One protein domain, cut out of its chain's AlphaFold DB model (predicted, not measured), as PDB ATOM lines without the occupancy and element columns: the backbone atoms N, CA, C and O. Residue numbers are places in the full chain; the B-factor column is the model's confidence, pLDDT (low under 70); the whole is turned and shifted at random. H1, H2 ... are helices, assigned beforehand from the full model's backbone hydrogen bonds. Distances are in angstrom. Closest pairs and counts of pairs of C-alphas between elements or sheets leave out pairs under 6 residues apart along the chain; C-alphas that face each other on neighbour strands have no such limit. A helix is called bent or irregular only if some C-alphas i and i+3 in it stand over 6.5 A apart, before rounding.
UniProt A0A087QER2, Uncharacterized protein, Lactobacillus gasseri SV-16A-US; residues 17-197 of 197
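AT A GLANCE: This is residues 17 to 197 of the 197 residues of an uncharacterized protein of Lactobacillus gasseri SV-16A-US (UniProt A0A087QER2). A zigzag series of helices, H1, H3b, H4, H5, H6 and H7, makes the body, each packed on the next and running opposite to it, while the long H8 folds back past H6 to pack on H3a, the other arm of the bent helix H3. H2 prolongs the direction of H1 toward the end of the long axis where H8 also ends. The printed part has 181 residues with eight named helices, H1 to H8 in chain order, and no named strand; the class is all helix. The whole is compact, with a radius of gyration of the C-alphas of 18.1 A, yet elongated, spanning 64 by 38 by 29 A.

HOW THE PARTS SIT: H1, residues 17 to 35, and H2, residues 37 to 47, meet only through their link. H3, residues 56 to 82, was assigned as one helix by its hydrogen bonds but is bent: C-alphas 68 and 71 are 7.8 A apart, and its arms H3a, residues 56 to 68, and H3b, residues 71 to 82, stand at a steep tilt of 60 degrees. H2 and H3a are near each other, with 6 pairs of C-alphas within 10 A. H1 touches H3b at a shallow tilt of 13 degrees, opposite ways; the closest C-alphas, of Val 26 and Ala 74, are 5.5 A apart. H3b forms a helical hairpin with H4, residues 85 to 93, closest at the C-alphas of Ala 76 and Ala 88, 4.3 A. H4 and H5, residues 100 to 112, form another, at a shallow tilt of 33 degrees, only just short of steep; the closest C-alphas, of Tyr 92 and His 102, are 6.4 A apart. H5, H6, residues 116 to 132, and H7, residues 139 to 158, make an up and down bundle, each helix running against the one before. The closest C-alphas are those of Arg 107 and Ala 119, 4.7 A, for H5 and H6, and of Tyr 116 and Ala 156, 4.9 A, for H6 and H7. H8, residues 169 to 195, touches H3a with residues 182 to 193 alone, at a steep tilt of 43 degrees, opposite ways; the C-alphas of Glu 56 and Ile 193 are closest, 6.6 A. H7 and H8 are apart. Every O i to N i+4 pair is within hydrogen-bond range in H1, H2, H3a, H3b, H4, H5 and H8; in H6 it is 12 of 13, in H7 15 of 16.

IN THESE COORDINATES: H1 begins at C-alpha 17 (91.795, -51.352, -43.084) and is 27.4 A long. H6 measures 24.8 A and H7 30.0 A. H8 measures 39.1 A and ends at C-alpha 195 (88.425, -7.232, -57.615).

THE WHOLE: The C-alphas farthest apart, of Leu 48 and Ala 161, are 64.3 A apart. The printed part has no cut and no long link. Mean pLDDT of the printed part is 91.7; residues 37 and 197 are under 70.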
ATOM      1  N   LYS A  17      90.942 -52.417 -43.627       90.44
ATOM      2  CA  LYS A  17      91.795 -51.352 -43.084       90.44
ATOM      3  C   LYS A  17      91.763 -50.100 -43.966       90.44
ATOM      4  O   LYS A  17      91.595 -48.999 -43.452       90.44
ATOM      5  N   GLN A  18      91.908 -50.257 -45.282       89.94
ATOM      6  CA  GLN A  18      91.886 -49.131 -46.222       89.94
ATOM      7  C   GLN A  18      90.514 -48.449 -46.275       89.94
ATOM      8  O   GLN A  18      90.451 -47.228 -46.396       89.94
ATOM      9  N   ILE A  19      89.429 -49.217 -46.157       91.56
ATOM     10  CA  ILE A  19      88.071 -48.662 -46.101       91.56
ATOM     11  C   ILE A  19      87.847 -47.911 -44.795       91.56
ATOM     12  O   ILE A  19      87.320 -46.805 -44.833       91.56
ATOM     13  N   LYS A  20      88.271 -48.465 -43.652       92.94
ATOM     14  CA  LYS A  20      88.135 -47.795 -42.352       92.94
ATOM     15  C   LYS A  20      88.824 -46.428 -42.358       92.94
ATOM     16  O   LYS A  20      88.178 -45.432 -42.059       92.94
ATOM     17  N   VAL A  21      90.080 -46.380 -42.806       92.44
ATOM     18  CA  VAL A  21      90.835 -45.121 -42.944       92.44
ATOM     19  C   VAL A  21      90.108 -44.137 -43.862       92.44
ATOM     20  O   VAL A  21      90.045 -42.946 -43.575       92.44
ATOM     21  N   LYS A  22      89.522 -44.615 -44.967       93.94
ATOM     22  CA  LYS A  22      88.797 -43.733 -45.886       93.94
ATOM     23  C   LYS A  22      87.480 -43.215 -45.294       93.94
ATOM     24  O   LYS A  22      87.161 -42.055 -45.515       93.94
ATOM     25  N   LYS A  23      86.757 -44.013 -44.503       94.25
ATOM     26  CA  LYS A  23      85.555 -43.559 -43.773       94.25
ATOM     27  C   LYS A  23      85.875 -42.451 -42.770       94.25
ATOM     28  O   LYS A  23      85.139 -41.469 -42.686       94.25
ATOM     29  N   GLU A  24      86.978 -42.599 -42.036       93.56
ATOM     30  CA  GLU A  24      87.475 -41.567 -41.118       93.56
ATOM     31  C   GLU A  24      87.820 -40.283 -41.889       93.56
ATOM     32  O   GLU A  24      87.356 -39.207 -41.520       93.56
ATOM     33  N   ALA A  25      88.517 -40.402 -43.024       90.12
ATOM     34  CA  ALA A  25      88.835 -39.259 -43.880       90.12
ATOM     35  C   ALA A  25      87.581 -38.543 -44.421       90.12
ATOM     36  O   ALA A  25      87.526 -37.321 -44.373       90.12
ATOM     37  N   VAL A  26      86.555 -39.272 -44.882       93.38
ATOM     38  CA  VAL A  26      85.280 -38.664 -45.321       93.38
ATOM     39  C   VAL A  26      84.616 -37.898 -44.178       93.38
ATOM     40  O   VAL A  26      84.133 -36.789 -44.383       93.38
ATOM     41  N   SER A  27      84.617 -38.465 -42.970       92.25
ATOM     42  CA  SER A  27      84.024 -37.816 -41.793       92.25
ATOM     43  C   SER A  27      84.749 -36.510 -41.452       92.25
ATOM     44  O   SER A  27      84.102 -35.502 -41.187       92.25
ATOM     45  N   MET A  28      86.083 -36.503 -41.535       88.06
ATOM     46  CA  MET A  28      86.885 -35.291 -41.351       88.06
ATOM     47  C   MET A  28      86.606 -34.231 -42.420       88.06
ATOM     48  O   MET A  28      86.485 -33.060 -42.081       88.06
ATOM     49  N   VAL A  29      86.491 -34.623 -43.695       89.06
ATOM     50  CA  VAL A  29      86.172 -33.683 -44.785       89.06
ATOM     51  C   VAL A  29      84.800 -33.053 -44.561       89.06
ATOM     52  O   VAL A  29      84.660 -31.843 -44.688       89.06
ATOM     53  N   LYS A  30      83.795 -33.839 -44.158       88.81
ATOM     54  CA  LYS A  30      82.462 -33.310 -43.836       88.81
ATOM     55  C   LYS A  30      82.504 -32.308 -42.683       88.81
ATOM     56  O   LYS A  30      82.004 -31.202 -42.846       88.81
ATOM     57  N   ALA A  31      83.169 -32.653 -41.580       85.62
ATOM     58  CA  ALA A  31      83.327 -31.749 -40.441       85.62
ATOM     59  C   ALA A  31      84.047 -30.447 -40.834       85.62
ATOM     60  O   ALA A  31      83.588 -29.358 -40.506       85.62
ATOM     61  N   PHE A  32      85.125 -30.543 -41.620       82.19
ATOM     62  CA  PHE A  32      85.830 -29.373 -42.146       82.19
ATOM     63  C   PHE A  32      84.917 -28.486 -43.005       82.19
ATOM     64  O   PHE A  32      84.957 -27.263 -42.896       82.19
ATOM     65  N   HIS A  33      84.070 -29.087 -43.844       81.44
ATOM     66  CA  HIS A  33      83.135 -28.328 -44.669       81.44
ATOM     67  C   HIS A  33      82.035 -27.643 -43.842       81.44
ATOM     68  O   HIS A  33      81.666 -26.515 -44.162       81.44
ATOM     69  N   GLU A  34      81.536 -28.297 -42.790       80.12
ATOM     70  CA  GLU A  34      80.529 -27.748 -41.869       80.12
ATOM     71  C   GLU A  34      81.075 -26.577 -41.039       80.12
ATOM     72  O   GLU A  34      80.393 -25.567 -40.874       80.12
ATOM     73  N   GLU A  35      82.309 -26.688 -40.544       73.06
ATOM     74  CA  GLU A  35      82.941 -25.666 -39.701       73.06
ATOM     75  C   GLU A  35      83.539 -24.499 -40.510       73.06
ATOM     76  O   GLU A  35      83.798 -23.432 -39.954       73.06
ATOM     77  N   ASN A  36      83.768 -24.703 -41.814       73.56
ATOM     78  CA  ASN A  36      84.436 -23.790 -42.749       73.56
ATOM     79  C   ASN A  36      85.615 -23.006 -42.123       73.56
ATOM     80  O   ASN A  36      85.658 -21.768 -42.156       73.56
ATOM     81  N   PRO A  37      86.598 -23.706 -41.529       66.06
ATOM     82  CA  PRO A  37      87.654 -23.071 -40.749       66.06
ATOM     83  C   PRO A  37      88.572 -22.198 -41.616       66.06
ATOM     84  O   PRO A  37      89.193 -21.268 -41.100       66.06
ATOM     85  N   HIS A  38      88.631 -22.444 -42.931       73.44
ATOM     86  CA  HIS A  38      89.316 -21.556 -43.873       73.44
ATOM     87  C   HIS A  38      88.641 -20.184 -43.933       73.44
ATOM     88  O   HIS A  38      89.326 -19.178 -43.765       73.44
ATOM     89  N   GLU A  39      87.318 -20.109 -44.103       74.50
ATOM     90  CA  GLU A  39      86.618 -18.819 -44.068       74.50
ATOM     91  C   GLU A  39      86.715 -18.140 -42.703       74.50
ATOM     92  O   GLU A  39      86.911 -16.926 -42.643       74.50
ATOM     93  N   ALA A  40      86.649 -18.907 -41.611       75.88
ATOM     94  CA  ALA A  40      86.846 -18.367 -40.269       75.88
ATOM     95  C   ALA A  40      88.242 -17.735 -40.103       75.88
ATOM     96  O   ALA A  40      88.360 -16.620 -39.591       75.88
ATOM     97  N   GLY A  41      89.293 -18.403 -40.590       78.69
ATOM     98  CA  GLY A  41      90.664 -17.890 -40.572       78.69
ATOM     99  C   GLY A  41      90.853 -16.647 -41.449       78.69
ATOM    100  O   GLY A  41      91.438 -15.666 -40.994       78.69
ATOM    101  N   ILE A  42      90.307 -16.644 -42.671       79.62
ATOM    102  CA  ILE A  42      90.333 -15.474 -43.571       79.62
ATOM    103  C   ILE A  42      89.628 -14.287 -42.919       79.62
ATOM    104  O   ILE A  42      90.146 -13.170 -42.917       79.62
ATOM    105  N   LYS A  43      88.441 -14.525 -42.353       81.56
ATOM    106  CA  LYS A  43      87.658 -13.493 -41.681       81.56
ATOM    107  C   LYS A  43      88.446 -12.883 -40.525       81.56
ATOM    108  O   LYS A  43      88.496 -11.663 -40.420       81.56
ATOM    109  N   PHE A  44      89.111 -13.710 -39.722       83.62
ATOM    110  CA  PHE A  44      89.965 -13.244 -38.635       83.62
ATOM    111  C   PHE A  44      91.147 -12.394 -39.129       83.62
ATOM    112  O   PHE A  44      91.389 -11.315 -38.593       83.62
ATOM    113  N   LEU A  45      91.853 -12.817 -40.187       85.94
ATOM    114  CA  LEU A  45      92.923 -12.009 -40.789       85.94
ATOM    115  C   LEU A  45      92.396 -10.644 -41.254       85.94
ATOM    116  O   LEU A  45      93.004  -9.617 -40.957       85.94
ATOM    117  N   LYS A  46      91.223 -10.624 -41.895       84.00
ATOM    118  CA  LYS A  46      90.557  -9.396 -42.347       84.00
ATOM    119  C   LYS A  46      90.153  -8.484 -41.186       84.00
ATOM    120  O   LYS A  46      90.345  -7.275 -41.279       84.00
ATOM    121  N   GLU A  47      89.636  -9.041 -40.091       88.81
ATOM    122  CA  GLU A  47      89.326  -8.300 -38.856       88.81
ATOM    123  C   GLU A  47      90.582  -7.674 -38.226       88.81
ATOM    124  O   GLU A  47      90.507  -6.588 -37.655       88.81
ATOM    125  N   LEU A  48      91.745  -8.311 -38.389       90.00
ATOM    126  CA  LEU A  48      93.047  -7.776 -37.983       90.00
ATOM    127  C   LEU A  48      93.682  -6.817 -39.008       90.00
ATOM    128  O   LEU A  48      94.776  -6.310 -38.765       90.00
ATOM    129  N   GLY A  49      93.035  -6.569 -40.153       86.38
ATOM    130  CA  GLY A  49      93.588  -5.755 -41.240       86.38
ATOM    131  C   GLY A  49      94.781  -6.399 -41.958       86.38
ATOM    132  O   GLY A  49      95.555  -5.697 -42.607       86.38
ATOM    133  N   LEU A  50      94.953  -7.716 -41.827       82.56
ATOM    134  CA  LEU A  50      96.007  -8.480 -42.487       82.56
ATOM    135  C   LEU A  50      95.487  -9.058 -43.813       82.56
ATOM    136  O   LEU A  50      94.349  -9.533 -43.869       82.56
ATOM    137  N   PRO A  51      96.302  -9.036 -44.881       79.75
ATOM    138  CA  PRO A  51      95.924  -9.640 -46.149       79.75
ATOM    139  C   PRO A  51      95.905 -11.169 -46.040       79.75
ATOM    140  O   PRO A  51      96.600 -11.760 -45.209       79.75
ATOM    141  N   ASP A  52      95.148 -11.812 -46.925       83.75
ATOM    142  CA  ASP A  52      95.273 -13.250 -47.146       83.75
ATOM    143  C   ASP A  52      96.655 -13.544 -47.763       83.75
ATOM    144  O   ASP A  52      96.971 -12.999 -48.822       83.75
ATOM    145  N   PRO A  53      97.511 -14.361 -47.123       81.12
ATOM    146  CA  PRO A  53      98.850 -14.640 -47.635       81.12
ATOM    147  C   PRO A  53      98.854 -15.586 -48.846       81.12
ATOM    148  O   PRO A  53      99.918 -15.831 -49.418       81.12
ATOM    149  N   ARG A  54      97.707 -16.176 -49.204       85.69
ATOM    150  CA  ARG A  54      97.594 -17.147 -50.294       85.69
ATOM    151  C   ARG A  54      97.506 -16.445 -51.643       85.69
ATOM    152  O   ARG A  54      96.891 -15.393 -51.783       85.69
ATOM    153  N   ASP A  55      98.088 -17.070 -52.661       86.31
ATOM    154  CA  ASP A  55      97.899 -16.624 -54.038       86.31
ATOM    155  C   ASP A  55      96.475 -16.922 -54.550       86.31
ATOM    156  O   ASP A  55      95.755 -17.774 -54.022       86.31
ATOM    157  N   GLU A  56      96.070 -16.226 -55.614       86.06
ATOM    158  CA  GLU A  56      94.727 -16.334 -56.205       86.06
ATOM    159  C   GLU A  56      94.356 -17.760 -56.603       86.06
ATOM    160  O   GLU A  56      93.203 -18.177 -56.476       86.06
ATOM    161  N   ARG A  57      95.340 -18.521 -57.087       85.19
ATOM    162  CA  ARG A  57      95.127 -19.902 -57.503       85.19
ATOM    163  C   ARG A  57      94.805 -20.779 -56.301       85.19
ATOM    164  O   ARG A  57      93.914 -21.619 -56.390       85.19
ATOM    165  N   THR A  58      95.502 -20.578 -55.191       87.12
ATOM    166  CA  THR A  58      95.276 -21.296 -53.939       87.12
ATOM    167  C   THR A  58      93.900 -20.949 -53.370       87.12
ATOM    168  O   THR A  58      93.143 -21.854 -53.027       87.12
ATOM    169  N   ILE A  59      93.509 -19.669 -53.380       87.88
ATOM    170  CA  ILE A  59      92.163 -19.238 -52.962       87.88
ATOM    171  C   ILE A  59      91.080 -19.897 -53.833       87.88
ATOM    172  O   ILE A  59      90.091 -20.424 -53.317       87.88
ATOM    173  N   LEU A  60      91.263 -19.903 -55.157       88.69
ATOM    174  CA  LEU A  60      90.314 -20.519 -56.084       88.69
ATOM    175  C   LEU A  60      90.235 -22.043 -55.904       88.69
ATOM    176  O   LEU A  60      89.139 -22.604 -55.900       88.69
ATOM    177  N   SER A  61      91.381 -22.703 -55.722       88.75
ATOM    178  CA  SER A  61      91.467 -24.139 -55.439       88.75
ATOM    179  C   SER A  61      90.713 -24.501 -54.160       88.75
ATOM    180  O   SER A  61      89.935 -25.456 -54.160       88.75
ATOM    181  N   ASP A  62      90.877 -23.713 -53.096       87.62
ATOM    182  CA  ASP A  62      90.169 -23.918 -51.833       87.62
ATOM    183  C   ASP A  62      88.654 -23.765 -52.005       87.62
ATOM    184  O   ASP A  62      87.903 -24.605 -51.516       87.62
ATOM    185  N   LYS A  63      88.182 -22.761 -52.760       89.44
ATOM    186  CA  LYS A  63      86.747 -22.604 -53.066       89.44
ATOM    187  C   LYS A  63      86.191 -23.791 -53.857       89.44
ATOM    188  O   LYS A  63      85.107 -24.284 -53.546       89.44
ATOM    189  N   ILE A  64      86.919 -24.272 -54.866       91.62
ATOM    190  CA  ILE A  64      86.513 -25.445 -55.659       91.62
ATOM    191  C   ILE A  64      86.437 -26.688 -54.776       91.62
ATOM    192  O   ILE A  64      85.454 -27.428 -54.850       91.62
ATOM    193  N   TYR A  65      87.435 -26.899 -53.920       90.06
ATOM    194  CA  TYR A  65      87.432 -27.995 -52.963       90.06
ATOM    195  C   TYR A  65      86.241 -27.885 -52.004       90.06
ATOM    196  O   TYR A  65      85.420 -28.796 -51.940       90.06
ATOM    197  N   GLN A  66      86.074 -26.737 -51.354       87.44
ATOM    198  CA  GLN A  66      85.049 -26.498 -50.340       87.44
ATOM    199  C   GLN A  66      83.613 -26.618 -50.878       87.44
ATOM    200  O   GLN A  66      82.717 -27.096 -50.182       87.44
ATOM    201  N   HIS A  67      83.359 -26.193 -52.115       88.88
ATOM    202  CA  HIS A  67      81.987 -26.076 -52.621       88.88
ATOM    203  C   HIS A  67      81.624 -27.059 -53.731       88.88
ATOM    204  O   HIS A  67      80.441 -27.172 -54.060       88.88
ATOM    205  N   ILE A  68      82.602 -27.735 -54.339       92.62
ATOM    206  CA  ILE A  68      82.357 -28.612 -55.488       92.62
ATOM    207  C   ILE A  68      82.952 -29.999 -55.256       92.62
ATOM    208  O   ILE A  68      82.217 -30.980 -55.286       92.62
ATOM    209  N   THR A  69      84.262 -30.116 -55.035       93.69
ATOM    210  CA  THR A  69      84.942 -31.419 -55.158       93.69
ATOM    211  C   THR A  69      85.205 -32.139 -53.840       93.69
ATOM    212  O   THR A  69      85.340 -33.358 -53.862       93.69
ATOM    213  N   GLY A  70      85.260 -31.449 -52.699       91.25
ATOM    214  CA  GLY A  70      85.764 -31.994 -51.434       91.25
ATOM    215  C   GLY A  70      84.981 -33.200 -50.921       91.25
ATOM    216  O   GLY A  70      85.497 -34.321 -50.925       91.25
ATOM    217  N   VAL A  71      83.723 -32.997 -50.518       92.44
ATOM    218  CA  VAL A  71      82.863 -34.087 -50.019       92.44
ATOM    219  C   VAL A  71      82.592 -35.120 -51.114       92.44
ATOM    220  O   VAL A  71      82.813 -36.307 -50.881       92.44
ATOM    221  N   LEU A  72      82.200 -34.678 -52.317       94.69
ATOM    222  CA  LEU A  72      81.883 -35.575 -53.436       94.69
ATOM    223  C   LEU A  72      83.066 -36.477 -53.812       94.69
ATOM    224  O   LEU A  72      82.903 -37.683 -53.966       94.69
ATOM    225  N   GLY A  73      84.275 -35.926 -53.917       95.69
ATOM    226  CA  GLY A  73      85.477 -36.691 -54.244       95.69
ATOM    227  C   GLY A  73      85.879 -37.663 -53.138       95.69
ATOM    228  O   GLY A  73      86.331 -38.773 -53.428       95.69
ATOM    229  N   ALA A  74      85.686 -37.285 -51.870       95.00
ATOM    230  CA  ALA A  74      85.947 -38.168 -50.738       95.00
ATOM    231  C   ALA A  74      84.960 -39.353 -50.694       95.00
ATOM    232  O   ALA A  74      85.379 -40.489 -50.449       95.00
ATOM    233  N   GLU A  75      83.675 -39.104 -50.966       96.81
ATOM    234  CA  GLU A  75      82.634 -40.135 -51.065       96.81
ATOM    235  C   GLU A  75      82.871 -41.066 -52.259       96.81
ATOM    236  O   GLU A  75      82.911 -42.284 -52.069       96.81
ATOM    237  N   ALA A  76      83.183 -40.516 -53.435       97.06
ATOM    238  CA  ALA A  76      83.507 -41.294 -54.631       97.06
ATOM    239  C   ALA A  76      84.669 -42.272 -54.391       97.06
ATOM    240  O   ALA A  76      84.623 -43.450 -54.766       97.06
ATOM    241  N   GLU A  77      85.735 -41.820 -53.718       95.62
ATOM    242  CA  GLU A  77      86.864 -42.690 -53.388       95.62
ATOM    243  C   GLU A  77      86.478 -43.775 -52.372       95.62
ATOM    244  O   GLU A  77      86.945 -44.916 -52.471       95.62
ATOM    245  N   LEU A  78      85.622 -43.452 -51.399       95.62
ATOM    246  CA  LEU A  78      85.110 -44.427 -50.442       95.62
ATOM    247  C   LEU A  78      84.281 -45.509 -51.143       95.62
ATOM    248  O   LEU A  78      84.569 -46.696 -50.958       95.62
ATOM    249  N   HIS A  79      83.309 -45.120 -51.967       95.50
ATOM    250  CA  HIS A  79      82.458 -46.046 -52.713       95.50
ATOM    251  C   HIS A  79      83.281 -46.935 -53.647       95.50
ATOM    252  O   HIS A  79      83.164 -48.165 -53.599       95.50
ATOM    253  N   TYR A  80      84.255 -46.356 -54.355       93.62
ATOM    254  CA  TYR A  80      85.187 -47.124 -55.178       93.62
ATOM    255  C   TYR A  80      85.945 -48.185 -54.365       93.62
ATOM    256  O   TYR A  80      86.039 -49.349 -54.775       93.62
ATOM    257  N   LYS A  81      86.469 -47.822 -53.182       91.06
ATOM    258  CA  LYS A  81      87.174 -48.765 -52.295       91.06
ATOM    259  C   LYS A  81      86.249 -49.839 -51.720       91.06
ATOM    260  O   LYS A  81      86.716 -50.955 -51.483       91.06
ATOM    261  N   MET A  82      84.977 -49.514 -51.500       90.69
ATOM    262  CA  MET A  82      83.953 -50.446 -51.022       90.69
ATOM    263  C   MET A  82      83.477 -51.432 -52.094       90.69
ATOM    264  O   MET A  82      82.924 -52.467 -51.730       90.69
ATOM    265  N   GLY A  83      83.747 -51.156 -53.373       88.88
ATOM    266  CA  GLY A  83      83.235 -51.941 -54.499       88.88
ATOM    267  C   GLY A  83      81.880 -51.457 -55.023       88.88
ATOM    268  O   GLY A  83      81.307 -52.121 -55.878       88.88
ATOM    269  N   LEU A  84      81.400 -50.316 -54.525       92.06
ATOM    270  CA  LEU A  84      80.182 -49.620 -54.944       92.06
ATOM    271  C   LEU A  84      80.522 -48.733 -56.151       92.06
ATOM    272  O   LEU A  84      80.794 -47.542 -56.012       92.06
ATOM    273  N   TRP A  85      80.729 -49.360 -57.311       93.06
ATOM    274  CA  TRP A  85      81.308 -48.680 -58.478       93.06
ATOM    275  C   TRP A  85      80.305 -47.825 -59.243       93.06
ATOM    276  O   TRP A  85      80.719 -46.799 -59.773       93.06
ATOM    277  N   ASP A  86      79.023 -48.185 -59.233       92.69
ATOM    278  CA  ASP A  86      77.966 -47.363 -59.828       92.69
ATOM    279  C   ASP A  86      77.813 -46.045 -59.056       92.69
ATOM    280  O   ASP A  86      77.727 -44.968 -59.645       92.69
ATOM    281  N   GLU A  87      77.831 -46.112 -57.722       95.75
ATOM    282  CA  GLU A  87      77.832 -44.940 -56.849       95.75
ATOM    283  C   GLU A  87      79.076 -44.086 -57.111       95.75
ATOM    284  O   GLU A  87      78.948 -42.917 -57.481       95.75
ATOM    285  N   ALA A  88      80.263 -44.704 -57.069       96.44
ATOM    286  CA  ALA A  88      81.523 -44.012 -57.332       96.44
ATOM    287  C   ALA A  88      81.557 -43.335 -58.711       96.44
ATOM    288  O   ALA A  88      82.046 -42.212 -58.828       96.44
ATOM    289  N   GLU A  89      81.059 -43.998 -59.761       96.19
ATOM    290  CA  GLU A  89      80.924 -43.406 -61.094       96.19
ATOM    291  C   GLU A  89      80.028 -42.168 -61.042       96.19
ATOM    292  O   GLU A  89      80.433 -41.115 -61.531       96.19
ATOM    293  N   ASN A  90      78.841 -42.269 -60.439       95.75
ATOM    294  CA  ASN A  90      77.890 -41.160 -60.363       95.75
ATOM    295  C   ASN A  90      78.467 -39.944 -59.624       95.75
ATOM    296  O   ASN A  90      78.199 -38.807 -60.016       95.75
ATOM    297  N   GLU A  91      79.265 -40.151 -58.578       97.19
ATOM    298  CA  GLU A  91      79.936 -39.055 -57.873       97.19
ATOM    299  C   GLU A  91      81.114 -38.491 -58.674       97.19
ATOM    300  O   GLU A  91      81.200 -37.276 -58.859       97.19
ATOM    301  N   TYR A  92      81.993 -39.339 -59.222       97.50
ATOM    302  CA  TYR A  92      83.118 -38.869 -60.038       97.50
ATOM    303  C   TYR A  92      82.656 -38.124 -61.289       97.50
ATOM    304  O   TYR A  92      83.252 -37.107 -61.641       97.50
ATOM    305  N   LEU A  93      81.595 -38.582 -61.953       96.56
ATOM    306  CA  LEU A  93      81.054 -37.946 -63.153       96.56
ATOM    307  C   LEU A  93      80.648 -36.484 -62.924       96.56
ATOM    308  O   LEU A  93      80.723 -35.681 -63.852       96.56
ATOM    309  N   GLN A  94      80.288 -36.110 -61.695       95.94
ATOM    310  CA  GLN A  94      79.933 -34.731 -61.360       95.94
ATOM    311  C   GLN A  94      81.144 -33.790 -61.280       95.94
ATOM    312  O   GLN A  94      80.968 -32.576 -61.374       95.94
ATOM    313  N   ILE A  95      82.360 -34.322 -61.094       96.69
ATOM    314  CA  ILE A  95      83.539 -33.518 -60.723       96.69
ATOM    315  C   ILE A  95      84.843 -33.877 -61.450       96.69
ATOM    316  O   ILE A  95      85.846 -33.193 -61.248       96.69
ATOM    317  N   PHE A  96      84.883 -34.936 -62.269       97.44
ATOM    318  CA  PHE A  96      86.141 -35.482 -62.803       97.44
ATOM    319  C   PHE A  96      86.974 -34.436 -63.555       97.44
ATOM    320  O   PHE A  96      88.186 -34.363 -63.371       97.44
ATOM    321  N   TYR A  97      86.308 -33.582 -64.329       95.75
ATOM    322  CA  TYR A  97      86.919 -32.568 -65.180       95.75
ATOM    323  C   TYR A  97      87.575 -31.420 -64.398       95.75
ATOM    324  O   TYR A  97      88.228 -30.587 -65.009       95.75
ATOM    325  N   LEU A  98      87.425 -31.361 -63.069       95.12
ATOM    326  CA  LEU A  98      88.087 -30.382 -62.194       95.12
ATOM    327  C   LEU A  98      89.381 -30.917 -61.566       95.12
ATOM    328  O   LEU A  98      90.047 -30.201 -60.825       95.12
ATOM    329  N   SER A  99      89.738 -32.184 -61.809       93.19
ATOM    330  CA  SER A  99      90.924 -32.804 -61.219       93.19
ATOM    331  C   SER A  99      91.429 -33.969 -62.060       93.19
ATOM    332  O   SER A  99      90.734 -34.967 -62.274       93.19
ATOM    333  N   ILE A 100      92.706 -33.915 -62.447       94.25
ATOM    334  CA  ILE A 100      93.339 -35.023 -63.174       94.25
ATOM    335  C   ILE A 100      93.340 -36.332 -62.371       94.25
ATOM    336  O   ILE A 100      93.387 -37.414 -62.954       94.25
ATOM    337  N   TYR A 101      93.257 -36.252 -61.039       94.00
ATOM    338  CA  TYR A 101      93.195 -37.421 -60.163       94.00
ATOM    339  C   TYR A 101      91.822 -38.091 -60.207       94.00
ATOM    340  O   TYR A 101      91.746 -39.315 -60.274       94.00
ATOM    341  N   HIS A 102      90.740 -37.309 -60.209       96.31
ATOM    342  CA  HIS A 102      89.383 -37.842 -60.359       96.31
ATOM    343  C   HIS A 102      89.165 -38.406 -61.764       96.31
ATOM    344  O   HIS A 102      88.590 -39.482 -61.917       96.31
ATOM    345  N   THR A 103      89.715 -37.736 -62.780       97.75
ATOM    346  CA  THR A 103      89.732 -38.245 -64.156       97.75
ATOM    347  C   THR A 103      90.447 -39.594 -64.249       97.75
ATOM    348  O   THR A 103      89.903 -40.539 -64.817       97.75
ATOM    349  N   ASP A 104      91.642 -39.728 -63.662       97.19
ATOM    350  CA  ASP A 104      92.377 -40.997 -63.687       97.19
ATOM    351  C   ASP A 104      91.669 -42.094 -62.874       97.19
ATOM    352  O   ASP A 104      91.618 -43.244 -63.311       97.19
ATOM    353  N   ALA A 105      91.056 -41.752 -61.736       96.62
ATOM    354  CA  ALA A 105      90.262 -42.693 -60.949       96.62
ATOM    355  C   ALA A 105      89.095 -43.273 -61.765       96.62
ATOM    356  O   ALA A 105      88.938 -44.496 -61.833       96.62
ATOM    357  N   LEU A 106      88.335 -42.412 -62.448       97.31
ATOM    358  CA  LEU A 106      87.222 -42.828 -63.296       97.31
ATOM    359  C   LEU A 106      87.704 -43.605 -64.533       97.31
ATOM    360  O   LEU A 106      87.125 -44.627 -64.894       97.31
ATOM    361  N   ARG A 107      88.836 -43.210 -65.128       97.81
ATOM    362  CA  ARG A 107      89.480 -43.946 -66.233       97.81
ATOM    363  C   ARG A 107      89.861 -45.365 -65.819       97.81
ATOM    364  O   ARG A 107      89.676 -46.309 -66.595       97.81
ATOM    365  N   ILE A 108      90.414 -45.534 -64.617       95.31
ATOM    366  CA  ILE A 108      90.757 -46.850 -64.063       95.31
ATOM    367  C   ILE A 108      89.492 -47.678 -63.842       95.31
ATOM    368  O   ILE A 108      89.492 -48.855 -64.205       95.31
ATOM    369  N   LEU A 109      88.437 -47.081 -63.278       95.44
ATOM    370  CA  LEU A 109      87.141 -47.734 -63.085       95.44
ATOM    371  C   LEU A 109      86.608 -48.258 -64.426       95.44
ATOM    372  O   LEU A 109      86.460 -49.467 -64.589       95.44
ATOM    373  N   TYR A 110      86.478 -47.395 -65.433       96.81
ATOM    374  CA  TYR A 110      86.024 -47.786 -66.770       96.81
ATOM    375  C   TYR A 110      86.909 -48.844 -67.429       96.81
ATOM    376  O   TYR A 110      86.408 -49.789 -68.037       96.81
ATOM    377  N   SER A 111      88.229 -48.760 -67.260       93.50
ATOM    378  CA  SER A 111      89.146 -49.778 -67.788       93.50
ATOM    379  C   SER A 111      88.903 -51.164 -67.172       93.50
ATOM    380  O   SER A 111      89.047 -52.167 -67.873       93.50
ATOM    381  N   LYS A 112      88.536 -51.230 -65.884       92.19
ATOM    382  CA  LYS A 112      88.209 -52.483 -65.177       92.19
ATOM    383  C   LYS A 112      86.865 -53.071 -65.601       92.19
ATOM    384  O   LYS A 112      86.692 -54.281 -65.544       92.19
ATOM    385  N   GLU A 113      85.941 -52.229 -66.045       93.12
ATOM    386  CA  GLU A 113      84.624 -52.637 -66.550       93.12
ATOM    387  C   GLU A 113      84.603 -52.907 -68.059       93.12
ATOM    388  O   GLU A 113      83.558 -53.221 -68.626       93.12
ATOM    389  N   HIS A 114      85.762 -52.808 -68.718       94.88
ATOM    390  CA  HIS A 114      85.901 -52.889 -70.173       94.88
ATOM    391  C   HIS A 114      85.175 -51.769 -70.935       94.88
ATOM    392  O   HIS A 114      84.788 -51.943 -72.083       94.88
ATOM    393  N   ARG A 115      85.007 -50.596 -70.328       96.44
ATOM    394  CA  ARG A 115      84.395 -49.400 -70.926       96.44
ATOM    395  C   ARG A 115      85.474 -48.477 -71.504       96.44
ATOM    396  O   ARG A 115      85.703 -47.367 -71.030       96.44
ATOM    397  N   TYR A 116      86.232 -48.966 -72.481       97.50
ATOM    398  CA  TYR A 116      87.444 -48.290 -72.951       97.50
ATOM    399  C   TYR A 116      87.156 -46.986 -73.701       97.50
ATOM    400  O   TYR A 116      87.890 -46.015 -73.522       97.50
ATOM    401  N   ARG A 117      86.086 -46.920 -74.500       97.56
ATOM    402  CA  ARG A 117      85.675 -45.672 -75.171       97.56
ATOM    403  C   ARG A 117      85.158 -44.623 -74.187       97.56
ATOM    404  O   ARG A 117      85.441 -43.443 -74.379       97.56
ATOM    405  N   ASP A 118      84.469 -45.030 -73.121       98.31
ATOM    406  CA  ASP A 118      84.092 -44.103 -72.041       98.31
ATOM    407  C   ASP A 118      85.344 -43.523 -71.355       98.31
ATOM    408  O   ASP A 118      85.393 -42.326 -71.069       98.31
ATOM    409  N   ALA A 119      86.388 -44.341 -71.158       98.12
ATOM    410  CA  ALA A 119      87.671 -43.905 -70.600       98.12
ATOM    411  C   ALA A 119      88.409 -42.891 -71.492       98.12
ATOM    412  O   ALA A 119      89.018 -41.959 -70.971       98.12
ATOM    413  N   VAL A 120      88.345 -43.050 -72.819       98.19
ATOM    414  CA  VAL A 120      88.868 -42.053 -73.771       98.19
ATOM    415  C   VAL A 120      88.089 -40.743 -73.653       98.19
ATOM    416  O   VAL A 120      88.693 -39.690 -73.465       98.19
ATOM    417  N   TYR A 121      86.756 -40.815 -73.684       97.81
ATOM    418  CA  TYR A 121      85.886 -39.637 -73.654       97.81
ATOM    419  C   TYR A 121      86.148 -38.728 -72.443       97.81
ATOM    420  O   TYR A 121      86.282 -37.517 -72.602       97.81
ATOM    421  N   ILE A 122      86.262 -39.286 -71.232       98.12
ATOM    422  CA  ILE A 122      86.504 -38.466 -70.030       98.12
ATOM    423  C   ILE A 122      87.896 -37.812 -70.022       98.12
ATOM    424  O   ILE A 122      88.066 -36.730 -69.460       98.12
ATOM    425  N   LEU A 123      88.899 -38.432 -70.655       98.19
ATOM    426  CA  LEU A 123      90.228 -37.833 -70.789       98.19
ATOM    427  C   LEU A 123      90.172 -36.643 -71.740       98.19
ATOM    428  O   LEU A 123      90.656 -35.570 -71.391       98.19
ATOM    429  N   GLU A 124      89.530 -36.810 -72.895       97.69
ATOM    430  CA  GLU A 124      89.343 -35.743 -73.884       97.69
ATOM    431  C   GLU A 124      88.554 -34.568 -73.302       97.69
ATOM    432  O   GLU A 124      88.962 -33.417 -73.443       97.69
ATOM    433  N   PHE A 125      87.479 -34.854 -72.563       97.56
ATOM    434  CA  PHE A 125      86.687 -33.833 -71.881       97.56
ATOM    435  C   PHE A 125      87.535 -33.027 -70.883       97.56
ATOM    436  O   PHE A 125      87.478 -31.795 -70.842       97.56
ATOM    437  N   THR A 126      88.351 -33.711 -70.081       97.44
ATOM    438  CA  THR A 126      89.216 -33.052 -69.089       97.44
ATOM    439  C   THR A 126      90.320 -32.251 -69.765       97.44
ATOM    440  O   THR A 126      90.604 -31.131 -69.357       97.44
ATOM    441  N   MET A 127      90.918 -32.781 -70.833       96.88
ATOM    442  CA  MET A 127      91.914 -32.056 -71.620       96.88
ATOM    443  C   MET A 127      91.334 -30.768 -72.207       96.88
ATOM    444  O   MET A 127      91.985 -29.730 -72.109       96.88
ATOM    445  N   GLN A 128      90.109 -30.803 -72.742       95.44
ATOM    446  CA  GLN A 128      89.429 -29.593 -73.205       95.44
ATOM    447  C   GLN A 128      89.199 -28.604 -72.057       95.44
ATOM    448  O   GLN A 128      89.484 -27.419 -72.198       95.44
ATOM    449  N   THR A 129      88.789 -29.096 -70.885       93.50
ATOM    450  CA  THR A 129      88.608 -28.254 -69.690       93.50
ATOM    451  C   THR A 129      89.903 -27.544 -69.279       93.50
ATOM    452  O   THR A 129      89.864 -26.380 -68.893       93.50
ATOM    453  N   ILE A 130      91.061 -28.204 -69.391       94.31
ATOM    454  CA  ILE A 130      92.365 -27.587 -69.102       94.31
ATOM    455  C   ILE A 130      92.681 -26.454 -70.082       94.31
ATOM    456  O   ILE A 130      93.236 -25.436 -69.677       94.31
ATOM    457  N   LEU A 131      92.341 -26.626 -71.361       92.56
ATOM    458  CA  LEU A 131      92.535 -25.587 -72.375       92.56
ATOM    459  C   LEU A 131      91.616 -24.386 -72.132       92.56
ATOM    460  O   LEU A 131      92.051 -23.247 -72.295       92.56
ATOM    461  N   ASP A 132      90.378 -24.640 -71.709       90.19
ATOM    462  CA  ASP A 132      89.380 -23.601 -71.450       90.19
ATOM    463  C   ASP A 132      89.633 -22.861 -70.119       90.19
ATOM    464  O   ASP A 132      89.333 -21.672 -70.002       90.19
ATOM    465  N   PHE A 133      90.209 -23.548 -69.122       87.56
ATOM    466  CA  PHE A 133      90.463 -23.031 -67.770       87.56
ATOM    467  C   PHE A 133      91.894 -23.332 -67.279       87.56
ATOM    468  O   PHE A 133      92.077 -24.019 -66.265       87.56
ATOM    469  N   PRO A 134      92.939 -22.806 -67.943       89.00
ATOM    470  CA  PRO A 134      94.331 -23.136 -67.628       89.00
ATOM    471  C   PRO A 134      94.755 -22.738 -66.208       89.00
ATOM    472  O   PRO A 134      95.656 -23.350 -65.646       89.00
ATOM    473  N   GLN A 135      94.097 -21.752 -65.592       85.12
ATOM    474  CA  GLN A 135      94.350 -21.318 -64.214       85.12
ATOM    475  C   GLN A 135      93.996 -22.374 -63.155       85.12
ATOM    476  O   GLN A 135      94.486 -22.301 -62.028       85.12
ATOM    477  N   LEU A 136      93.158 -23.357 -63.502       85.88
ATOM    478  CA  LEU A 136      92.773 -24.440 -62.596       85.88
ATOM    479  C   LEU A 136      93.835 -25.543 -62.511       85.88
ATOM    480  O   LEU A 136      93.863 -26.299 -61.541       85.88
ATOM    481  N   PHE A 137      94.736 -25.626 -63.491       89.38
ATOM    482  CA  PHE A 137      95.638 -26.761 -63.666       89.38
ATOM    483  C   PHE A 137      97.102 -26.336 -63.721       89.38
ATOM    484  O   PHE A 137      97.446 -25.191 -64.008       89.38
ATOM    485  N   TYR A 138      97.994 -27.274 -63.422       87.44
ATOM    486  CA  TYR A 138      99.416 -27.094 -63.683       87.44
ATOM    487  C   TYR A 138      99.697 -27.321 -65.174       87.44
ATOM    488  O   TYR A 138      99.013 -28.098 -65.840       87.44
ATOM    489  N   LYS A 139     100.736 -26.677 -65.720       86.19
ATOM    490  CA  LYS A 139     101.106 -26.855 -67.139       86.19
ATOM    491  C   LYS A 139     101.432 -28.317 -67.457       86.19
ATOM    492  O   LYS A 139     101.141 -28.809 -68.546       86.19
ATOM    493  N   GLU A 140     102.012 -29.016 -66.491       93.06
ATOM    494  CA  GLU A 140     102.407 -30.418 -66.582       93.06
ATOM    495  C   GLU A 140     101.199 -31.368 -66.635       93.06
ATOM    496  O   GLU A 140     101.314 -32.475 -67.171       93.06
ATOM    497  N   ASP A 141     100.033 -30.940 -66.136       93.38
ATOM    498  CA  ASP A 141      98.823 -31.762 -66.087       93.38
ATOM    499  C   ASP A 141      98.331 -32.115 -67.493       93.38
ATOM    500  O   ASP A 141      98.002 -33.275 -67.761       93.38
ATOM    501  N   TYR A 142      98.365 -31.153 -68.423       94.69
ATOM    502  CA  TYR A 142      97.984 -31.394 -69.817       94.69
ATOM    503  C   TYR A 142      98.910 -32.414 -70.486       94.69
ATOM    504  O   TYR A 142      98.447 -33.354 -71.134       94.69
ATOM    505  N   ALA A 143     100.227 -32.274 -70.299       94.62
ATOM    506  CA  ALA A 143     101.209 -33.198 -70.868       94.62
ATOM    507  C   ALA A 143     101.015 -34.625 -70.328       94.62
ATOM    508  O   ALA A 143     101.042 -35.598 -71.087       94.62
ATOM    509  N   LYS A 144     100.755 -34.755 -69.022       95.44
ATOM    510  CA  LYS A 144     100.474 -36.042 -68.380       95.44
ATOM    511  C   LYS A 144      99.179 -36.675 -68.897       95.44
ATOM    512  O   LYS A 144      99.158 -37.884 -69.162       95.44
ATOM    513  N   LEU A 145      98.112 -35.890 -69.050       96.00
ATOM    514  CA  LEU A 145      96.840 -36.384 -69.578       96.00
ATOM    515  C   LEU A 145      96.937 -36.762 -71.051       96.00
ATOM    516  O   LEU A 145      96.441 -37.822 -71.407       96.00
ATOM    517  N   SER A 146      97.649 -35.987 -71.868       96.44
ATOM    518  CA  SER A 146      97.883 -36.296 -73.283       96.44
ATOM    519  C   SER A 146      98.551 -37.666 -73.469       96.44
ATOM    520  O   SER A 146      98.031 -38.532 -74.172       96.44
ATOM    521  N   LEU A 147      99.630 -37.942 -72.723       96.81
ATOM    522  CA  LEU A 147     100.281 -39.262 -72.734       96.81
ATOM    523  C   LEU A 147      99.353 -40.389 -72.253       96.81
ATOM    524  O   LEU A 147      99.457 -41.535 -72.698       96.81
ATOM    525  N   THR A 148      98.470 -40.090 -71.301       97.19
ATOM    526  CA  THR A 148      97.498 -41.054 -70.769       97.19
ATOM    527  C   THR A 148      96.375 -41.321 -71.774       97.19
ATOM    528  O   THR A 148      95.972 -42.475 -71.936       97.19
ATOM    529  N   GLN A 149      95.911 -40.291 -72.483       97.88
ATOM    530  CA  GLN A 149      94.902 -40.369 -73.536       97.88
ATOM    531  C   GLN A 149      95.417 -41.208 -74.699       97.88
ATOM    532  O   GLN A 149      94.752 -42.176 -75.056       97.88
ATOM    533  N   GLU A 150      96.644 -40.976 -75.174       98.00
ATOM    534  CA  GLU A 150      97.227 -41.758 -76.271       98.00
ATOM    535  C   GLU A 150      97.285 -43.261 -75.932       98.00
ATOM    536  O   GLU A 150      96.908 -44.125 -76.729       98.00
ATOM    537  N   LYS A 151      97.723 -43.598 -74.711       97.88
ATOM    538  CA  LYS A 151      97.762 -44.991 -74.234       97.88
ATOM    539  C   LYS A 151      96.365 -45.598 -74.122       97.88
ATOM    540  O   LYS A 151      96.180 -46.768 -74.460       97.88
ATOM    541  N   THR A 152      95.400 -44.822 -73.635       97.75
ATOM    542  CA  THR A 152      94.012 -45.267 -73.451       97.75
ATOM    543  C   THR A 152      93.325 -45.476 -74.799       97.75
ATOM    544  O   THR A 152      92.665 -46.495 -74.983       97.75
ATOM    545  N   GLN A 153      93.576 -44.599 -75.771       98.25
ATOM    546  CA  GLN A 153      93.089 -44.706 -77.143       98.25
ATOM    547  C   GLN A 153      93.603 -45.982 -77.824       98.25
ATOM    548  O   GLN A 153      92.809 -46.800 -78.288       98.25
ATOM    549  N   LYS A 154      94.921 -46.232 -77.781       98.19
ATOM    550  CA  LYS A 154      95.514 -47.472 -78.324       98.19
ATOM    551  C   LYS A 154      94.935 -48.727 -77.669       98.19
ATOM    552  O   LYS A 154      94.754 -49.755 -78.323       98.19
ATOM    553  N   LEU A 155      94.661 -48.672 -76.362       96.69
ATOM    554  CA  LEU A 155      94.022 -49.779 -75.656       96.69
ATOM    555  C   LEU A 155      92.577 -49.987 -76.127       96.69
ATOM    556  O   LEU A 155      92.200 -51.133 -76.365       96.69
ATOM    557  N   ALA A 156      91.800 -48.912 -76.283       97.56
ATOM    558  CA  ALA A 156      90.419 -48.963 -76.753       97.56
ATOM    559  C   ALA A 156      90.318 -49.557 -78.165       97.56
ATOM    560  O   ALA A 156      89.486 -50.430 -78.404       97.56
ATOM    561  N   GLU A 157      91.219 -49.174 -79.072       97.75
ATOM    562  CA  GLU A 157      91.325 -49.753 -80.418       97.75
ATOM    563  C   GLU A 157      91.655 -51.249 -80.358       97.75
ATOM    564  O   GLU A 157      90.946 -52.081 -80.923       97.75
ATOM    565  N   LYS A 158      92.683 -51.626 -79.584       97.62
ATOM    566  CA  LYS A 158      93.087 -53.031 -79.409       97.62
ATOM    567  C   LYS A 158      91.991 -53.895 -78.775       97.62
ATOM    568  O   LYS A 158      91.968 -55.110 -78.977       97.62
ATOM    569  N   LYS A 159      91.127 -53.303 -77.948       96.19
ATOM    570  CA  LYS A 159      90.094 -53.993 -77.163       96.19
ATOM    571  C   LYS A 159      88.674 -53.708 -77.646       96.19
ATOM    572  O   LYS A 159      87.734 -54.033 -76.932       96.19
ATOM    573  N   GLN A 160      88.508 -53.199 -78.867       95.19
ATOM    574  CA  GLN A 160      87.212 -52.798 -79.417       95.19
ATOM    575  C   GLN A 160      86.133 -53.888 -79.315       95.19
ATOM    576  O   GLN A 160      84.992 -53.586 -78.987       95.19
ATOM    577  N   ALA A 161      86.482 -55.155 -79.557       95.62
ATOM    578  CA  ALA A 161      85.534 -56.273 -79.488       95.62
ATOM    579  C   ALA A 161      85.055 -56.613 -78.062       95.62
ATOM    580  O   ALA A 161      84.079 -57.338 -77.900       95.62
ATOM    581  N   LEU A 162      85.755 -56.128 -77.033       94.31
ATOM    582  CA  LEU A 162      85.427 -56.339 -75.620       94.31
ATOM    583  C   LEU A 162      84.825 -55.085 -74.976       94.31
ATOM    584  O   LEU A 162      84.543 -55.106 -73.782       94.31
ATOM    585  N   ASP A 163      84.681 -54.002 -75.739       96.19
ATOM    586  CA  ASP A 163      84.233 -52.720 -75.222       96.19
ATOM    587  C   ASP A 163      82.751 -52.766 -74.820       96.19
ATOM    588  O   ASP A 163      81.891 -53.188 -75.594       96.19
ATOM    589  N   LYS A 164      82.463 -52.330 -73.594       95.94
ATOM    590  CA  LYS A 164      81.125 -52.260 -72.992       95.94
ATOM    591  C   LYS A 164      80.698 -50.823 -72.689       95.94
ATOM    592  O   LYS A 164      79.861 -50.607 -71.818       95.94
ATOM    593  N   SER A 165      81.312 -49.841 -73.352       96.19
ATOM    594  CA  SER A 165      81.059 -48.423 -73.091       96.19
ATOM    595  C   SER A 165      79.580 -48.088 -73.258       96.19
ATOM    596  O   SER A 165      78.938 -48.521 -74.216       96.19
ATOM    597  N   CYS A 166      79.042 -47.323 -72.313       94.75
ATOM    598  CA  CYS A 166      77.602 -47.116 -72.173       94.75
ATOM    599  C   CYS A 166      77.221 -45.677 -71.791       94.75
ATOM    600  O   CYS A 166      76.052 -45.415 -71.496       94.75
ATOM    601  N   LEU A 167      78.160 -44.719 -71.832       93.50
ATOM    602  CA  LEU A 167      77.809 -43.300 -71.721       93.50
ATOM    603  C   LEU A 167      77.001 -42.865 -72.950       93.50
ATOM    604  O   LEU A 167      77.550 -42.578 -74.020       93.50
ATOM    605  N   SER A 168      75.679 -42.809 -72.779       91.88
ATOM    606  CA  SER A 168      74.744 -42.340 -73.799       91.88
ATOM    607  C   SER A 168      74.952 -40.860 -74.124       91.88
ATOM    608  O   SER A 168      75.521 -40.100 -73.335       91.88
ATOM    609  N   SER A 169      74.448 -40.428 -75.281       92.50
ATOM    610  CA  SER A 169      74.444 -39.013 -75.666       92.50
ATOM    611  C   SER A 169      73.745 -38.137 -74.623       92.50
ATOM    612  O   SER A 169      74.264 -37.077 -74.291       92.50
ATOM    613  N   ASP A 170      72.638 -38.611 -74.042       93.94
ATOM    614  CA  ASP A 170      71.898 -37.882 -73.005       93.94
ATOM    615  C   ASP A 170      72.723 -37.712 -71.728       93.94
ATOM    616  O   ASP A 170      72.783 -36.617 -71.168       93.94
ATOM    617  N   LYS A 171      73.432 -38.769 -71.295       91.50
ATOM    618  CA  LYS A 171      74.365 -38.666 -70.167       91.50
ATOM    619  C   LYS A 171      75.467 -37.658 -70.481       91.50
ATOM    620  O   LYS A 171      75.721 -36.781 -69.669       91.50
ATOM    621  N   LYS A 172      76.081 -37.717 -71.666       93.88
ATOM    622  CA  LYS A 172      77.127 -36.761 -72.077       93.88
ATOM    623  C   LYS A 172      76.622 -35.315 -72.104       93.88
ATOM    624  O   LYS A 172      77.332 -34.423 -71.651       93.88
ATOM    625  N   ALA A 173      75.397 -35.083 -72.572       94.50
ATOM    626  CA  ALA A 173      74.771 -33.763 -72.548       94.50
ATOM    627  C   ALA A 173      74.559 -33.259 -71.110       94.50
ATOM    628  O   ALA A 173      74.894 -32.112 -70.807       94.50
ATOM    629  N   LEU A 174      74.082 -34.128 -70.214       93.75
ATOM    630  CA  LEU A 174      73.936 -33.811 -68.793       93.75
ATOM    631  C   LEU A 174      75.288 -33.479 -68.140       93.75
ATOM    632  O   LEU A 174      75.378 -32.506 -67.395       93.75
ATOM    633  N   LEU A 175      76.348 -34.232 -68.450       94.19
ATOM    634  CA  LEU A 175      77.703 -33.949 -67.956       94.19
ATOM    635  C   LEU A 175      78.184 -32.569 -68.401       94.19
ATOM    636  O   LEU A 175      78.647 -31.787 -67.573       94.19
ATOM    637  N   SER A 176      78.012 -32.232 -69.681       94.00
ATOM    638  CA  SER A 176      78.344 -30.899 -70.194       94.00
ATOM    639  C   SER A 176      77.549 -29.793 -69.491       94.00
ATOM    640  O   SER A 176      78.095 -28.721 -69.223       94.00
ATOM    641  N   GLN A 177      76.279 -30.036 -69.154       95.69
ATOM    642  CA  GLN A 177      75.447 -29.080 -68.418       95.69
ATOM    643  C   GLN A 177      75.931 -28.882 -66.973       95.69
ATOM    644  O   GLN A 177      76.059 -27.741 -66.522       95.69
ATOM    645  N   ILE A 178      76.235 -29.968 -66.253       94.56
ATOM    646  CA  ILE A 178      76.809 -29.912 -64.898       94.56
ATOM    647  C   ILE A 178      78.137 -29.147 -64.926       94.56
ATOM    648  O   ILE A 178      78.332 -28.215 -64.141       94.56
ATOM    649  N   ALA A 179      79.007 -29.479 -65.885       94.81
ATOM    650  CA  ALA A 179      80.280 -28.802 -66.086       94.81
ATOM    651  C   ALA A 179      80.108 -27.303 -66.327       94.81
ATOM    652  O   ALA A 179      80.704 -26.501 -65.610       94.81
ATOM    653  N   SER A 180      79.212 -26.918 -67.237       94.38
ATOM    654  CA  SER A 180      78.915 -25.512 -67.540       94.38
ATOM    655  C   SER A 180      78.464 -24.728 -66.302       94.38
ATOM    656  O   SER A 180      78.925 -23.608 -66.075       94.38
ATOM    657  N   ASN A 181      77.605 -25.318 -65.465       95.38
ATOM    658  CA  ASN A 181      77.147 -24.682 -64.229       95.38
ATOM    659  C   ASN A 181      78.297 -24.464 -63.237       95.38
ATOM    660  O   ASN A 181      78.411 -23.395 -62.635       95.38
ATOM    661  N   ASN A 182      79.167 -25.462 -63.080       95.31
ATOM    662  CA  ASN A 182      80.333 -25.357 -62.208       95.31
ATOM    663  C   ASN A 182      81.349 -24.340 -62.748       95.31
ATOM    664  O   ASN A 182      81.859 -23.526 -61.982       95.31
ATOM    665  N   PHE A 183      81.574 -24.298 -64.061       94.62
ATOM    666  CA  PHE A 183      82.435 -23.301 -64.697       94.62
ATOM    667  C   PHE A 183      81.924 -21.873 -64.517       94.62
ATOM    668  O   PHE A 183      82.719 -20.968 -64.265       94.62
ATOM    669  N   LEU A 184      80.607 -21.658 -64.575       95.00
ATOM    670  CA  LEU A 184      80.019 -20.349 -64.294       95.00
ATOM    671  C   LEU A 184      80.314 -19.895 -62.854       95.00
ATOM    672  O   LEU A 184      80.702 -18.747 -62.643       95.00
ATOM    673  N   ARG A 185      80.184 -20.799 -61.872       94.38
ATOM    674  CA  ARG A 185      80.525 -20.512 -60.466       94.38
ATOM    675  C   ARG A 185      82.004 -20.170 -60.304       94.38
ATOM    676  O   ARG A 185      82.328 -19.155 -59.700       94.38
ATOM    677  N   ILE A 186      82.881 -20.976 -60.898       93.62
ATOM    678  CA  ILE A 186      84.334 -20.776 -60.855       93.62
ATOM    679  C   ILE A 186      84.714 -19.423 -61.457       93.62
ATOM    680  O   ILE A 186      85.470 -18.675 -60.844       93.62
ATOM    681  N   LYS A 187      84.143 -19.065 -62.613       93.00
ATOM    682  CA  LYS A 187      84.387 -17.770 -63.257       93.00
ATOM    683  C   LYS A 187      83.967 -16.597 -62.369       93.00
ATOM    684  O   LYS A 187      84.673 -15.593 -62.318       93.00
ATOM    685  N   ASN A 188      82.847 -16.717 -61.656       93.75
ATOM    686  CA  ASN A 188      82.421 -15.689 -60.706       93.75
ATOM    687  C   ASN A 188      83.423 -15.534 -59.557       93.75
ATOM    688  O   ASN A 188      83.813 -14.408 -59.265       93.75
ATOM    689  N   TRP A 189      83.912 -16.638 -58.983       92.81
ATOM    690  CA  TRP A 189      84.947 -16.585 -57.945       92.81
ATOM    691  C   TRP A 189      86.261 -15.987 -58.446       92.81
ATOM    692  O   TRP A 189      86.875 -15.209 -57.727       92.81
ATOM    693  N   THR A 190      86.682 -16.292 -59.677       90.81
ATOM    694  CA  THR A 190      87.857 -15.645 -60.283       90.81
ATOM    695  C   THR A 190      87.673 -14.126 -60.355       90.81
ATOM    696  O   THR A 190      88.538 -13.390 -59.897       90.81
ATOM    697  N   ASN A 191      86.515 -13.651 -60.828       91.19
ATOM    698  CA  ASN A 191      86.220 -12.215 -60.898       91.19
ATOM    699  C   ASN A 191      86.136 -11.544 -59.514       91.19
ATOM    700  O   ASN A 191      86.399 -10.350 -59.401       91.19
ATOM    701  N   GLU A 192      85.681 -12.261 -58.483       89.88
ATOM    702  CA  GLU A 192      85.661 -11.766 -57.098       89.88
ATOM    703  C   GLU A 192      87.085 -11.563 -56.580       89.88
ATOM    704  O   GLU A 192      87.405 -10.476 -56.110       89.88
ATOM    705  N   ILE A 193      87.946 -12.569 -56.748       87.12
ATOM    706  CA  ILE A 193      89.348 -12.534 -56.314       87.12
ATOM    707  C   ILE A 193      90.109 -11.394 -57.011       87.12
ATOM    708  O   ILE A 193      90.829 -10.645 -56.358       87.12
ATOM    709  N   GLU A 194      89.901 -11.203 -58.318       85.38
ATOM    710  CA  GLU A 194      90.554 -10.130 -59.080       85.38
ATOM    711  C   GLU A 194      90.155  -8.718 -58.614       85.38
ATOM    712  O   GLU A 194      90.959  -7.793 -58.720       85.38
ATOM    713  N   LYS A 195      88.929  -8.533 -58.102       83.12
ATOM    714  CA  LYS A 195      88.425  -7.232 -57.615       83.12
ATOM    715  C   LYS A 195      88.923  -6.861 -56.221       83.12
ATOM    716  O   LYS A 195      88.772  -5.708 -55.829       83.12
ATOM    717  N   GLU A 196      89.431  -7.826 -55.461       74.12
ATOM    718  CA  GLU A 196      89.952  -7.614 -54.106       74.12
ATOM    719  C   GLU A 196      91.441  -7.205 -54.092       74.12
ATOM    720  O   GLU A 196      91.995  -6.966 -53.018       74.12
ATOM    721  N   LYS A 197      92.068  -7.090 -55.272       63.41
ATOM    722  CA  LYS A 197      93.402  -6.507 -55.496       63.41
ATOM    723  C   LYS A 197      93.367  -4.983 -55.592       63.41
ATOM    724  O   LYS A 197      94.345  -4.365 -55.113       63.41
TER     725      LYS A 197